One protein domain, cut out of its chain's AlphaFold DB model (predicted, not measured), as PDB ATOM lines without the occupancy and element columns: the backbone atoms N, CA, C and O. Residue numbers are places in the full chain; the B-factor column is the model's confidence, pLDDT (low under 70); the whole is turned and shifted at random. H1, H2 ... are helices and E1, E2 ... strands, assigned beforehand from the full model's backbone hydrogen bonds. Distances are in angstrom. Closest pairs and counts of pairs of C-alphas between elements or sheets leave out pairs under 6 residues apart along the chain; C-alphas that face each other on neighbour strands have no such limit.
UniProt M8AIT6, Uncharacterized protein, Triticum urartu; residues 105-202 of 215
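What this domain is: This is residues 105 to 202 of the 215 residues of an uncharacterized protein of Triticum urartu (UniProt M8AIT6). The printed part winds round in a ring of mostly short helices and loops, with the small helix H5 inside it. H1 and H2 meet at a corner at one end of the longest axis, H3 follows, and at the other end H4 is next to a small hairpin of E1 and E2; H6 comes last. The 98 printed residues hold six named helices and two named strands, in the order H1, H2, H3, H4, H5, E1, E2, H6, and the sheet E1 - E2 is antiparallel. The class is mostly helix, with 47 residues, under half, in named elements. The whole is compact, with a radius of gyration of the C-alphas of 14.0 A, and spans 37 by 30 by 24 A.

How they stand to each other: Residues 105 to 120 hold no named element. H1, residues 121 to 127, and H2, residues 130 to 142, touch only at the corner by their link, and only just, with 3 pairs of C-alphas within 8 A. H2 touches H1 with residues 132 to 133 alone; the closest C-alphas are those of Val 127 and Trp 133, 5.4 A. The two run the same way at a steep tilt of 61 degrees. H3, residues 147 to 150, is close to but not clearly touching H5, residues 166 to 171; their closest C-alphas, of Leu 149 and Gln 168, are 7.7 A apart. H4, residues 156 to 160, has 3 pairs of C-alphas within 8 A of E1, residues 181 to 184, the closest being Leu 156 and Tyr 182 at 6.5 A. E1 and E2, residues 187 to 189, form a hairpin, antiparallel at 151 degrees. N 181 and O 189, and N 187 and O 184, are within hydrogen-bond range, each at 2.8 A. H6, residues 197 to 201, touches no helix and is apart from E1. Every O i to N i+4 pair is within hydrogen-bond range in H1, H4, H5 and H6, and 8 of 9 are in H2; H3 is too short for such a pair.

Where its parts are: H1 begins at C-alpha 121 at (5.579, -52.274, 35.324) and is 10.0 A long from first to last C-alpha. H2 is 17.8 A long, H3 4.8 A, H4 6.0 A and H5 8.4 A. E1 is 9.6 A and E2 7.0 A long. H6 is 6.7 A long and ends at C-alpha 201 at (20.490, -35.958, 39.231).

The domain as a whole: The C-alphas farthest apart, of Trp 122 and Thr 155, are 38.1 A apart. Residues 117 to 123, of which 121 to 123 belong to H1, stand free, as do residues 129 to 135, of which 130 to 135 belong to H2. The printed part has no cut and no long link. The model's mean pLDDT over the printed part is 86.4, and no printed residue is under 70.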
ATOM      1  N   ALA A 105       5.848 -36.287  22.757       78.25
ATOM      2  CA  ALA A 105       6.245 -35.329  21.738       78.25
ATOM      3  C   ALA A 105       6.322 -33.940  22.371       78.25
ATOM      4  O   ALA A 105       5.336 -33.429  22.904       78.25
ATOM      5  N   VAL A 106       7.487 -33.311  22.280       77.94
ATOM      6  CA  VAL A 106       7.672 -31.969  22.816       77.94
ATOM      7  C   VAL A 106       7.432 -30.953  21.704       77.94
ATOM      8  O   VAL A 106       8.043 -31.026  20.638       77.94
ATOM      9  N   SER A 107       6.536 -29.991  21.935       78.94
ATOM     10  CA  SER A 107       6.170 -28.995  20.924       78.94
ATOM     11  C   SER A 107       7.401 -28.256  20.382       78.94
ATOM     12  O   SER A 107       8.179 -27.688  21.148       78.94
ATOM     13  N   GLY A 108       7.555 -28.261  19.053       75.62
ATOM     14  CA  GLY A 108       8.639 -27.563  18.354       75.62
ATOM     15  C   GLY A 108      10.003 -28.258  18.389       75.62
ATOM     16  O   GLY A 108      11.003 -27.596  18.126       75.62
ATOM     17  N   ARG A 109      10.068 -29.556  18.723       82.25
ATOM     18  CA  ARG A 109      11.318 -30.336  18.771       82.25
ATOM     19  C   ARG A 109      11.235 -31.603  17.910       82.25
ATOM     20  O   ARG A 109      10.163 -32.187  17.784       82.25
ATOM     21  N   GLY A 110      12.365 -32.014  17.331       82.44
ATOM     22  CA  GLY A 110      12.518 -33.240  16.532       82.44
ATOM     23  C   GLY A 110      12.614 -34.515  17.377       82.44
ATOM     24  O   GLY A 110      12.301 -35.604  16.913       82.44
ATOM     25  N   PHE A 111      12.957 -34.394  18.661       83.31
ATOM     26  CA  PHE A 111      13.049 -35.528  19.580       83.31
ATOM     27  C   PHE A 111      11.846 -35.646  20.525       83.31
ATOM     28  O   PHE A 111      11.192 -34.662  20.876       83.31
ATOM     29  N   LYS A 112      11.607 -36.873  20.999       86.56
ATOM     30  CA  LYS A 112      10.634 -37.187  22.055       86.56
ATOM     31  C   LYS A 112      11.314 -37.204  23.430       86.56
ATOM     32  O   LYS A 112      12.505 -37.509  23.528       86.56
ATOM     33  N   GLU A 113      10.573 -36.881  24.484       85.00
ATOM     34  CA  GLU A 113      10.995 -37.125  25.868       85.00
ATOM     35  C   GLU A 113      10.443 -38.454  26.350       85.00
ATOM     36  O   GLU A 113       9.271 -38.744  26.158       85.00
ATOM     37  N   TYR A 114      11.290 -39.263  26.972       83.56
ATOM     38  CA  TYR A 114      10.888 -40.536  27.553       83.56
ATOM     39  C   TYR A 114      10.926 -40.374  29.068       83.56
ATOM     40  O   TYR A 114      11.755 -39.620  29.580       83.56
ATOM     41  N   ARG A 115       9.987 -41.030  29.755       81.50
ATOM     42  CA  ARG A 115      10.028 -41.219  31.205       81.50
ATOM     43  C   ARG A 115       9.924 -42.693  31.533       81.50
ATOM     44  O   ARG A 115       9.094 -43.412  30.967       81.50
ATOM     45  N   LEU A 116      10.688 -43.146  32.523       81.00
ATOM     46  CA  LEU A 116      10.646 -44.530  32.992       81.00
ATOM     47  C   LEU A 116       9.245 -44.917  33.510       81.00
ATOM     48  O   LEU A 116       8.786 -46.046  33.305       81.00
ATOM     49  N   GLY A 117       8.535 -43.957  34.114       79.75
ATOM     50  CA  GLY A 117       7.167 -44.097  34.630       79.75
ATOM     51  C   GLY A 117       6.116 -44.493  33.584       79.75
ATOM     52  O   GLY A 117       5.115 -45.126  33.926       79.75
ATOM     53  N   ASP A 118       6.376 -44.229  32.304       80.75
ATOM     54  CA  ASP A 118       5.415 -44.506  31.236       80.75
ATOM     55  C   ASP A 118       5.503 -45.945  30.718       80.75
ATOM     56  O   ASP A 118       4.550 -46.462  30.125       80.75
ATOM     57  N   TYR A 119       6.612 -46.642  30.979       80.06
ATOM     58  CA  TYR A 119       6.836 -48.009  30.511       80.06
ATOM     59  C   TYR A 119       5.969 -49.053  31.241       80.06
ATOM     60  O   TYR A 119       5.093 -48.759  32.058       80.06
ATOM     61  N   SER A 120       6.105 -50.325  30.866       81.88
ATOM     62  CA  SER A 120       5.421 -51.412  31.571       81.88
ATOM     63  C   SER A 120       6.004 -51.603  32.978       81.88
ATOM     64  O   SER A 120       7.209 -51.462  33.194       81.88
ATOM     65  N   THR A 121       5.162 -52.010  33.931       84.44
ATOM     66  CA  THR A 121       5.579 -52.274  35.324       84.44
ATOM     67  C   THR A 121       6.651 -53.359  35.435       84.44
ATOM     68  O   THR A 121       7.387 -53.416  36.418       84.44
ATOM     69  N   TRP A 122       6.752 -54.237  34.431       83.62
ATOM     70  CA  TRP A 122       7.831 -55.213  34.337       83.62
ATOM     71  C   TRP A 122       9.173 -54.552  33.997       83.62
ATOM     72  O   TRP A 122      10.171 -54.850  34.652       83.62
ATOM     73  N   LEU A 123       9.197 -53.641  33.012       81.56
ATOM     74  CA  LEU A 123      10.421 -52.940  32.618       81.56
ATOM     75  C   LEU A 123      10.915 -52.036  33.748       81.56
ATOM     76  O   LEU A 123      12.095 -52.092  34.084       81.56
ATOM     77  N   GLN A 124      10.001 -51.298  34.384       84.25
ATOM     78  CA  GLN A 124      10.295 -50.456  35.546       84.25
ATOM     79  C   GLN A 124      11.013 -51.249  36.633       84.25
ATOM     80  O   GLN A 124      12.160 -50.954  36.932       84.25
ATOM     81  N   ARG A 125      10.442 -52.366  37.105       84.50
ATOM     82  CA  ARG A 125      11.092 -53.208  38.129       84.50
ATOM     83  C   ARG A 125      12.458 -53.747  37.713       84.50
ATOM     84  O   ARG A 125      13.291 -54.060  38.565       84.50
ATOM     85  N   ARG A 126      12.688 -53.940  36.410       82.00
ATOM     86  CA  ARG A 126      13.967 -54.444  35.902       82.00
ATOM     87  C   ARG A 126      15.047 -53.364  35.893       82.00
ATOM     88  O   ARG A 126      16.207 -53.723  36.111       82.00
ATOM     89  N   VAL A 127      14.656 -52.113  35.647       81.81
ATOM     90  CA  VAL A 127      15.514 -50.921  35.600       81.81
ATOM     91  C   VAL A 127      15.682 -50.286  36.984       81.81
ATOM     92  O   VAL A 127      16.786 -49.923  37.329       81.81
ATOM     93  N   GLU A 128      14.660 -50.247  37.836       82.12
ATOM     94  CA  GLU A 128      14.755 -49.739  39.219       82.12
ATOM     95  C   GLU A 128      15.624 -50.622  40.125       82.12
ATOM     96  O   GLU A 128      16.096 -50.196  41.173       82.12
ATOM     97  N   ASN A 129      15.841 -51.883  39.749       83.69
ATOM     98  CA  ASN A 129      16.726 -52.760  40.502       83.69
ATOM     99  C   ASN A 129      18.187 -52.307  40.333       83.69
ATOM    100  O   ASN A 129      18.804 -52.590  39.304       83.69
ATOM    101  N   ASP A 130      18.759 -51.694  41.373       79.19
ATOM    102  CA  ASP A 130      20.107 -51.104  41.370       79.19
ATOM    103  C   ASP A 130      21.193 -52.024  40.802       79.19
ATOM    104  O   ASP A 130      22.048 -51.602  40.027       79.19
ATOM    105  N   ARG A 131      21.174 -53.322  41.138       80.88
ATOM    106  CA  ARG A 131      22.183 -54.270  40.625       80.88
ATOM    107  C   ARG A 131      22.092 -54.454  39.119       80.88
ATOM    108  O   ARG A 131      23.106 -54.658  38.455       80.88
ATOM    109  N   ASN A 132      20.876 -54.449  38.600       81.81
ATOM    110  CA  ASN A 132      20.625 -54.590  37.182       81.81
ATOM    111  C   ASN A 132      20.950 -53.295  36.444       81.81
ATOM    112  O   ASN A 132      21.631 -53.349  35.421       81.81
ATOM    113  N   TRP A 133      20.521 -52.158  36.990       85.44
ATOM    114  CA  TRP A 133      20.806 -50.853  36.416       85.44
ATOM    115  C   TRP A 133      22.287 -50.536  36.393       85.44
ATOM    116  O   TRP A 133      22.783 -50.149  35.350       85.44
ATOM    117  N   ASN A 134      23.029 -50.799  37.469       84.19
ATOM    118  CA  ASN A 134      24.468 -50.537  37.509       84.19
ATOM    119  C   ASN A 134      25.229 -51.266  36.391       84.19
ATOM    120  O   ASN A 134      26.161 -50.712  35.813       84.19
ATOM    121  N   ARG A 135      24.793 -52.477  36.017       83.44
ATOM    122  CA  ARG A 135      25.354 -53.206  34.866       83.44
ATOM    123  C   ARG A 135      24.970 -52.570  33.532       83.44
ATOM    124  O   ARG A 135      25.815 -52.456  32.652       83.44
ATOM    125  N   ILE A 136      23.709 -52.161  33.381       84.31
ATOM    126  CA  ILE A 136      23.208 -51.500  32.166       84.31
ATOM    127  C   ILE A 136      23.874 -50.130  31.988       84.31
ATOM    128  O   ILE A 136      24.347 -49.811  30.905       84.31
ATOM    129  N   ARG A 137      23.980 -49.339  33.053       84.94
ATOM    130  CA  ARG A 137      24.693 -48.065  33.081       84.94
ATOM    131  C   ARG A 137      26.154 -48.245  32.685       84.94
ATOM    132  O   ARG A 137      26.607 -47.536  31.793       84.94
ATOM    133  N   GLY A 138      26.854 -49.215  33.279       85.00
ATOM    134  CA  GLY A 138      28.226 -49.552  32.887       85.00
ATOM    135  C   GLY A 138      28.327 -49.861  31.391       85.00
ATOM    136  O   GLY A 138      29.126 -49.254  30.692       85.00
ATOM    137  N   CYS A 139      27.413 -50.686  30.864       85.19
ATOM    138  CA  CYS A 139      27.306 -50.939  29.425       85.19
ATOM    139  C   CYS A 139      27.153 -49.675  28.576       85.19
ATOM    140  O   CYS A 139      27.807 -49.551  27.544       85.19
ATOM    141  N   LEU A 140      26.263 -48.760  28.961       86.81
ATOM    142  CA  LEU A 140      25.995 -47.546  28.187       86.81
ATOM    143  C   LEU A 140      27.199 -46.596  28.177       86.81
ATOM    144  O   LEU A 140      27.460 -45.947  27.160       86.81
ATOM    145  N   GLN A 141      27.930 -46.544  29.290       85.31
ATOM    146  CA  GLN A 141      29.153 -45.761  29.439       85.31
ATOM    147  C   GLN A 141      30.298 -46.362  28.621       85.31
ATOM    148  O   GLN A 141      30.928 -45.655  27.836       85.31
ATOM    149  N   ASP A 142      30.498 -47.677  28.719       83.81
ATOM    150  CA  ASP A 142      31.521 -48.408  27.967       83.81
ATOM    151  C   ASP A 142      31.272 -48.338  26.454       83.81
ATOM    152  O   ASP A 142      32.197 -48.112  25.670       83.81
ATOM    153  N   ALA A 143      30.006 -48.452  26.037       83.81
ATOM    154  CA  ALA A 143      29.591 -48.306  24.644       83.81
ATOM    155  C   ALA A 143      29.651 -46.853  24.139       83.81
ATOM    156  O   ALA A 143      29.468 -46.620  22.944       83.81
ATOM    157  N   LYS A 144      29.902 -45.877  25.026       87.31
ATOM    158  CA  LYS A 144      30.011 -44.447  24.705       87.31
ATOM    159  C   LYS A 144      28.812 -43.933  23.905       87.31
ATOM    160  O   LYS A 144      28.966 -43.176  22.950       87.31
ATOM    161  N   VAL A 145      27.600 -44.328  24.302       88.50
ATOM    162  CA  VAL A 145      26.368 -44.015  23.548       88.50
ATOM    163  C   VAL A 145      26.171 -42.501  23.372       88.50
ATOM    164  O   VAL A 145      25.746 -42.045  22.307       88.50
ATOM    165  N   CYS A 146      26.553 -41.716  24.382       90.88
ATOM    166  CA  CYS A 146      26.448 -40.256  24.366       90.88
ATOM    167  C   CYS A 146      27.581 -39.547  23.619       90.88
ATOM    168  O   CYS A 146      27.412 -38.394  23.234       90.88
ATOM    169  N   LYS A 147      28.694 -40.231  23.328       90.00
ATOM    170  CA  LYS A 147      29.854 -39.614  22.673       90.00
ATOM    171  C   LYS A 147      29.517 -39.062  21.289       90.00
ATOM    172  O   LYS A 147      29.946 -37.983  20.912       90.00
ATOM    173  N   SER A 148      28.671 -39.778  20.548       88.81
ATOM    174  CA  SER A 148      28.189 -39.324  19.237       88.81
ATOM    175  C   SER A 148      27.353 -38.041  19.280       88.81
ATOM    176  O   SER A 148      27.143 -37.446  18.226       88.81
ATOM    177  N   LEU A 149      26.839 -37.657  20.452       89.31
ATOM    178  CA  LEU A 149      26.112 -36.410  20.687       89.31
ATOM    179  C   LEU A 149      27.044 -35.331  21.252       89.31
ATOM    180  O   LEU A 149      26.949 -34.179  20.849       89.31
ATOM    181  N   GLU A 150      27.961 -35.718  22.136       88.94
ATOM    182  CA  GLU A 150      29.023 -34.870  22.693       88.94
ATOM    183  C   GLU A 150      29.929 -34.283  21.598       88.94
ATOM    184  O   GLU A 150      30.197 -33.083  21.581       88.94
ATOM    185  N   ASP A 151      30.338 -35.115  20.636       89.12
ATOM    186  CA  ASP A 151      31.216 -34.719  19.530       89.12
ATOM    187  C   ASP A 151      30.504 -33.813  18.500       89.12
ATOM    188  O   ASP A 151      31.159 -33.220  17.630       89.12
ATOM    189  N   ARG A 152      29.169 -33.680  18.565       87.44
ATOM    190  CA  ARG A 152      28.435 -32.776  17.672       87.44
ATOM    191  C   ARG A 152      28.688 -31.335  18.080       87.44
ATOM    192  O   ARG A 152      28.672 -30.976  19.250       87.44
ATOM    193  N   ARG A 153      28.901 -30.488  17.077       84.75
ATOM    194  CA  ARG A 153      28.984 -29.033  17.233       84.75
ATOM    195  C   ARG A 153      27.765 -28.413  16.582       84.75
ATOM    196  O   ARG A 153      27.848 -27.881  15.479       84.75
ATOM    197  N   GLU A 154      26.635 -28.566  17.253       89.56
ATOM    198  CA  GLU A 154      25.336 -28.107  16.772       89.56
ATOM    199  C   GLU A 154      24.885 -26.884  17.564       89.56
ATOM    200  O   GLU A 154      25.085 -26.804  18.779       89.56
ATOM    201  N   THR A 155      24.256 -25.930  16.879       90.56
ATOM    202  CA  THR A 155      23.560 -24.826  17.550       90.56
ATOM    203  C   THR A 155      22.304 -25.336  18.255       90.56
ATOM    204  O   THR A 155      21.826 -26.437  17.982       90.56
ATOM    205  N   LEU A 156      21.729 -24.521  19.146       88.81
ATOM    206  CA  LEU A 156      20.489 -24.869  19.838       88.81
ATOM    207  C   LEU A 156      19.375 -25.273  18.862       88.81
ATOM    208  O   LEU A 156      18.737 -26.297  19.065       88.81
ATOM    209  N   ASP A 157      19.172 -24.510  17.789       88.56
ATOM    210  CA  ASP A 157      18.116 -24.794  16.810       88.56
ATOM    211  C   ASP A 157      18.350 -26.129  16.084       88.56
ATOM    212  O   ASP A 157      17.419 -26.912  15.900       88.56
ATOM    213  N   GLN A 158      19.607 -26.427  15.738       89.69
ATOM    214  CA  GLN A 158      19.990 -27.696  15.113       89.69
ATOM    215  C   GLN A 158      19.755 -28.873  16.062       89.69
ATOM    216  O   GLN A 158      19.116 -29.856  15.681       89.69
ATOM    217  N   PHE A 159      20.178 -28.741  17.319       90.00
ATOM    218  CA  PHE A 159      19.948 -29.744  18.353       90.00
ATOM    219  C   PHE A 159      18.449 -29.975  18.593       90.00
ATOM    220  O   PHE A 159      17.988 -31.112  18.652       90.00
ATOM    221  N   MET A 160      17.658 -28.901  18.679       88.25
ATOM    222  CA  MET A 160      16.210 -28.987  18.889       88.25
ATOM    223  C   MET A 160      15.490 -29.661  17.723       88.25
ATOM    224  O   MET A 160      14.478 -30.316  17.947       88.25
ATOM    225  N   SER A 161      16.019 -29.547  16.504       88.31
ATOM    226  CA  SER A 161      15.503 -30.241  15.319       88.31
ATOM    227  C   SER A 161      16.040 -31.662  15.125       88.31
ATOM    228  O   SER A 161      15.590 -32.354  14.218       88.31
ATOM    229  N   SER A 162      16.987 -32.105  15.953       87.56
ATOM    230  CA  SER A 162      17.633 -33.403  15.788       87.56
ATOM    231  C   SER A 162      16.770 -34.558  16.282       87.56
ATOM    232  O   SER A 162      16.182 -34.509  17.363       87.56
ATOM    233  N   ASP A 163      16.787 -35.645  15.515       87.62
ATOM    234  CA  ASP A 163      16.185 -36.913  15.908       87.62
ATOM    235  C   ASP A 163      17.142 -37.661  16.843       87.62
ATOM    236  O   ASP A 163      18.166 -38.218  16.431       87.62
ATOM    237  N   LEU A 164      16.818 -37.655  18.136       88.38
ATOM    238  CA  LEU A 164      17.552 -38.395  19.159       88.38
ATOM    239  C   LEU A 164      16.921 -39.773  19.365       88.38
ATOM    240  O   LEU A 164      15.703 -39.910  19.490       88.38
ATOM    241  N   SER A 165      17.764 -40.801  19.470       88.19
ATOM    242  CA  SER A 165      17.313 -42.116  19.941       88.19
ATOM    243  C   SER A 165      16.779 -42.031  21.381       88.19
ATOM    244  O   SER A 165      17.226 -41.159  22.133       88.19
ATOM    245  N   PRO A 166      15.904 -42.959  21.824       86.19
ATOM    246  CA  PRO A 166      15.373 -42.955  23.190       86.19
ATOM    247  C   PRO A 166      16.462 -42.845  24.265       86.19
ATOM    248  O   PRO A 166      16.375 -42.009  25.159       86.19
ATOM    249  N   ILE A 167      17.553 -43.602  24.107       87.38
ATOM    250  CA  ILE A 167      18.688 -43.590  25.040       87.38
ATOM    251  C   ILE A 167      19.432 -42.251  25.004       87.38
ATOM    252  O   ILE A 167      19.795 -41.727  26.052       87.38
ATOM    253  N   GLN A 168      19.643 -41.661  23.824       89.31
ATOM    254  CA  GLN A 168      20.275 -40.342  23.746       89.31
ATOM    255  C   GLN A 168      19.407 -39.260  24.389       89.31
ATOM    256  O   GLN A 168      19.913 -38.416  25.122       89.31
ATOM    257  N   SER A 169      18.098 -39.307  24.150       89.19
ATOM    258  CA  SER A 169      17.164 -38.338  24.712       89.19
ATOM    259  C   SER A 169      16.945 -38.495  26.221       89.19
ATOM    260  O   SER A 169      16.714 -37.480  26.872       89.19
ATOM    261  N   GLY A 170      17.009 -39.713  26.768       88.75
ATOM    262  CA  GLY A 170      16.809 -39.978  28.199       88.75
ATOM    263  C   GLY A 170      18.090 -39.862  29.025       88.75
ATOM    264  O   GLY A 170      18.063 -39.340  30.131       88.75
ATOM    265  N   CYS A 171      19.242 -40.282  28.486       90.56
ATOM    266  CA  CYS A 171      20.491 -40.341  29.254       90.56
ATOM    267  C   CYS A 171      21.491 -39.226  28.925       90.56
ATOM    268  O   CYS A 171      22.282 -38.873  29.795       90.56
ATOM    269  N   CYS A 172      21.508 -38.694  27.697       92.25
ATOM    270  CA  CYS A 172      22.583 -37.805  27.222       92.25
ATOM    271  C   CYS A 172      22.223 -36.311  27.235       92.25
ATOM    272  O   CYS A 172      23.038 -35.483  26.831       92.25
ATOM    273  N   LYS A 173      21.015 -35.955  27.670       92.19
ATOM    274  CA  LYS A 173      20.580 -34.568  27.864       92.19
ATOM    275  C   LYS A 173      19.761 -34.464  29.157       92.19
ATOM    276  O   LYS A 173      19.161 -35.466  29.550       92.19
ATOM    277  N   PRO A 174      19.673 -33.283  29.785       91.81
ATOM    278  CA  PRO A 174      18.763 -33.080  30.896       91.81
ATOM    279  C   PRO A 174      17.301 -33.050  30.413       91.81
ATOM    280  O   PRO A 174      17.035 -32.746  29.239       91.81
ATOM    281  N   PRO A 175      16.338 -33.278  31.322       89.88
ATOM    282  CA  PRO A 175      14.930 -33.005  31.062       89.88
ATOM    283  C   PRO A 175      14.713 -31.534  30.691       89.88
ATOM    284  O   PRO A 175      15.276 -30.628  31.316       89.88
ATOM    285  N   ILE A 176      13.858 -31.266  29.704       87.94
ATOM    286  CA  ILE A 176      13.566 -29.893  29.268       87.94
ATOM    287  C   ILE A 176      12.894 -29.084  30.385       87.94
ATOM    288  O   ILE A 176      13.129 -27.876  30.494       87.94
ATOM    289  N   SER A 177      12.117 -29.743  31.248       87.62
ATOM    290  CA  SER A 177      11.477 -29.131  32.419       87.62
ATOM    291  C   SER A 177      12.478 -28.446  33.354       87.62
ATOM    292  O   SER A 177      12.127 -27.461  33.999       87.62
ATOM    293  N   CYS A 178      13.739 -28.889  33.386       89.62
ATOM    294  CA  CYS A 178      14.782 -28.285  34.211       89.62
ATOM    295  C   CYS A 178      15.179 -26.873  33.763       89.62
ATOM    296  O   CYS A 178      15.688 -26.096  34.572       89.62
ATOM    297  N   GLY A 179      14.947 -26.513  32.496       89.44
ATOM    298  CA  GLY A 179      15.174 -25.157  31.995       89.44
ATOM    299  C   GLY A 179      16.644 -24.716  31.936       89.44
ATOM    300  O   GLY A 179      16.905 -23.505  31.958       89.44
ATOM    301  N   PHE A 180      17.576 -25.676  31.864       91.69
ATOM    302  CA  PHE A 180      18.999 -25.423  31.634       91.69
ATOM    303  C   PHE A 180      19.243 -24.765  30.269       91.69
ATOM    304  O   PHE A 180      18.478 -24.930  29.318       91.69
ATOM    305  N   THR A 181      20.348 -24.033  30.164       91.56
ATOM    306  CA  THR A 181      20.789 -23.382  28.927       91.56
ATOM    307  C   THR A 181      21.730 -24.310  28.177       91.56
ATOM    308  O   THR A 181      22.782 -24.677  28.700       91.56
ATOM    309  N   TYR A 182      21.362 -24.687  26.957       92.25
ATOM    310  CA  TYR A 182      22.210 -25.495  26.085       92.25
ATOM    311  C   TYR A 182      23.526 -24.776  25.776       92.25
ATOM    312  O   TYR A 182      23.520 -23.584  25.460       92.25
ATOM    313  N   VAL A 183      24.637 -25.508  25.856       91.69
ATOM    314  CA  VAL A 183      25.969 -25.010  25.495       91.69
ATOM    315  C   VAL A 183      26.449 -25.707  24.228       91.69
ATOM    316  O   VAL A 183      26.629 -25.043  23.209       91.69
ATOM    317  N   ASN A 184      26.641 -27.028  24.283       90.12
ATOM    318  CA  ASN A 184      26.997 -27.844  23.124       90.12
ATOM    319  C   ASN A 184      26.850 -29.346  23.429       90.12
ATOM    320  O   ASN A 184      27.333 -29.795  24.466       90.12
ATOM    321  N   GLY A 185      26.263 -30.127  22.522       89.38
ATOM    322  CA  GLY A 185      26.164 -31.584  22.633       89.38
ATOM    323  C   GLY A 185      25.476 -32.031  23.927       89.38
ATOM    324  O   GLY A 185      24.278 -31.817  24.121       89.38
ATOM    325  N   THR A 186      26.244 -32.645  24.827       91.25
ATOM    326  CA  THR A 186      25.795 -33.090  26.156       91.25
ATOM    327  C   THR A 186      25.950 -32.023  27.242       91.25
ATOM    328  O   THR A 186      25.566 -32.276  28.376       91.25
ATOM    329  N   GLN A 187      26.482 -30.833  26.942       92.50
ATOM    330  CA  GLN A 187      26.763 -29.793  27.934       92.50
ATOM    331  C   GLN A 187      25.638 -28.765  28.066       92.50
ATOM    332  O   GLN A 187      25.230 -28.115  27.097       92.50
ATOM    333  N   TRP A 188      25.199 -28.562  29.309       93.06
ATOM    334  CA  TRP A 188      24.116 -27.655  29.686       93.06
ATOM    335  C   TRP A 188      24.500 -26.840  30.929       93.06
ATOM    336  O   TRP A 188      25.185 -27.330  31.822       93.06
ATOM    337  N   SER A 189      24.082 -25.576  31.004       91.75
ATOM    338  CA  SER A 189      24.520 -24.625  32.037       91.75
ATOM    339  C   SER A 189      23.372 -23.857  32.697       91.75
ATOM    340  O   SER A 189      22.272 -23.735  32.152       91.75
ATOM    341  N   GLY A 190      23.646 -23.298  33.877       87.50
ATOM    342  CA  GLY A 190      22.697 -22.512  34.670       87.50
ATOM    343  C   GLY A 190      22.029 -23.315  35.791       87.50
ATOM    344  O   GLY A 190      22.175 -24.532  35.846       87.50
ATOM    345  N   PRO A 191      21.329 -22.645  36.722       84.94
ATOM    346  CA  PRO A 191      20.594 -23.332  37.775       84.94
ATOM    347  C   PRO A 191      19.354 -24.026  37.201       84.94
ATOM    348  O   PRO A 191      18.700 -23.494  36.298       84.94
ATOM    349  N   ALA A 192      19.001 -25.180  37.769       85.44
ATOM    350  CA  ALA A 192      17.714 -25.806  37.507       85.44
ATOM    351  C   ALA A 192      16.586 -24.838  37.897       85.44
ATOM    352  O   ALA A 192      16.564 -24.293  39.001       85.44
ATOM    353  N   LYS A 193      15.650 -24.613  36.976       86.88
ATOM    354  CA  LYS A 193      14.468 -23.759  37.173       86.88
ATOM    355  C   LYS A 193      13.254 -24.538  37.675       86.88
ATOM    356  O   LYS A 193      12.197 -23.951  37.882       86.88
ATOM    357  N   SER A 194      13.405 -25.848  37.841       84.00
ATOM    358  CA  SER A 194      12.365 -26.770  38.275       84.00
ATOM    359  C   SER A 194      12.803 -27.531  39.521       84.00
ATOM    360  O   SER A 194      13.994 -27.728  39.754       84.00
ATOM    361  N   THR A 195      11.819 -27.960  40.310       82.50
ATOM    362  CA  THR A 195      11.984 -28.821  41.486       82.50
ATOM    363  C   THR A 195      11.902 -30.313  41.150       82.50
ATOM    364  O   THR A 195      11.866 -31.131  42.066       82.50
ATOM    365  N   GLU A 196      11.837 -30.673  39.864       84.38
ATOM    366  CA  GLU A 196      11.858 -32.072  39.423       84.38
ATOM    367  C   GLU A 196      13.131 -32.787  39.929       84.38
ATOM    368  O   GLU A 196      14.233 -32.253  39.752       84.38
ATOM    369  N   PRO A 197      13.018 -33.990  40.528       86.56
ATOM    370  CA  PRO A 197      14.158 -34.709  41.106       86.56
ATOM    371  C   PRO A 197      15.302 -34.952  40.112       86.56
ATOM    372  O   PRO A 197      16.473 -34.812  40.465       86.56
ATOM    373  N   ASP A 198      14.963 -35.239  38.852       87.56
ATOM    374  CA  ASP A 198      15.928 -35.512  37.782       87.56
ATOM    375  C   ASP A 198      16.827 -34.305  37.470       87.56
ATOM    376  O   ASP A 198      17.976 -34.473  37.061       87.56
ATOM    377  N   CYS A 199      16.367 -33.078  37.741       89.44
ATOM    378  CA  CYS A 199      17.183 -31.877  37.555       89.44
ATOM    379  C   CYS A 199      18.364 -31.802  38.527       89.44
ATOM    380  O   CYS A 199      19.371 -31.176  38.206       89.44
ATOM    381  N   GLY A 200      18.240 -32.426  39.704       86.56
ATOM    382  CA  GLY A 200      19.337 -32.574  40.660       86.56
ATOM    383  C   GLY A 200      20.234 -33.780  40.373       86.56
ATOM    384  O   GLY A 200      21.369 -33.810  40.841       86.56
ATOM    385  N   ALA A 201      19.740 -34.762  39.613       88.69
ATOM    386  CA  ALA A 201      20.490 -35.958  39.231       88.69
ATOM    387  C   ALA A 201      21.359 -35.756  37.975       88.69
ATOM    388  O   ALA A 201      22.318 -36.499  37.774       88.69
ATOM    389  N   TRP A 202      21.035 -34.762  37.141       91.25
ATOM    390  CA  TRP A 202      21.805 -34.404  35.951       91.25
ATOM    391  C   TRP A 202      23.223 -33.901  36.283       91.25
ATOM    392  O   TRP A 202      23.405 -33.044  37.148       91.25
TER     393      TRP A 202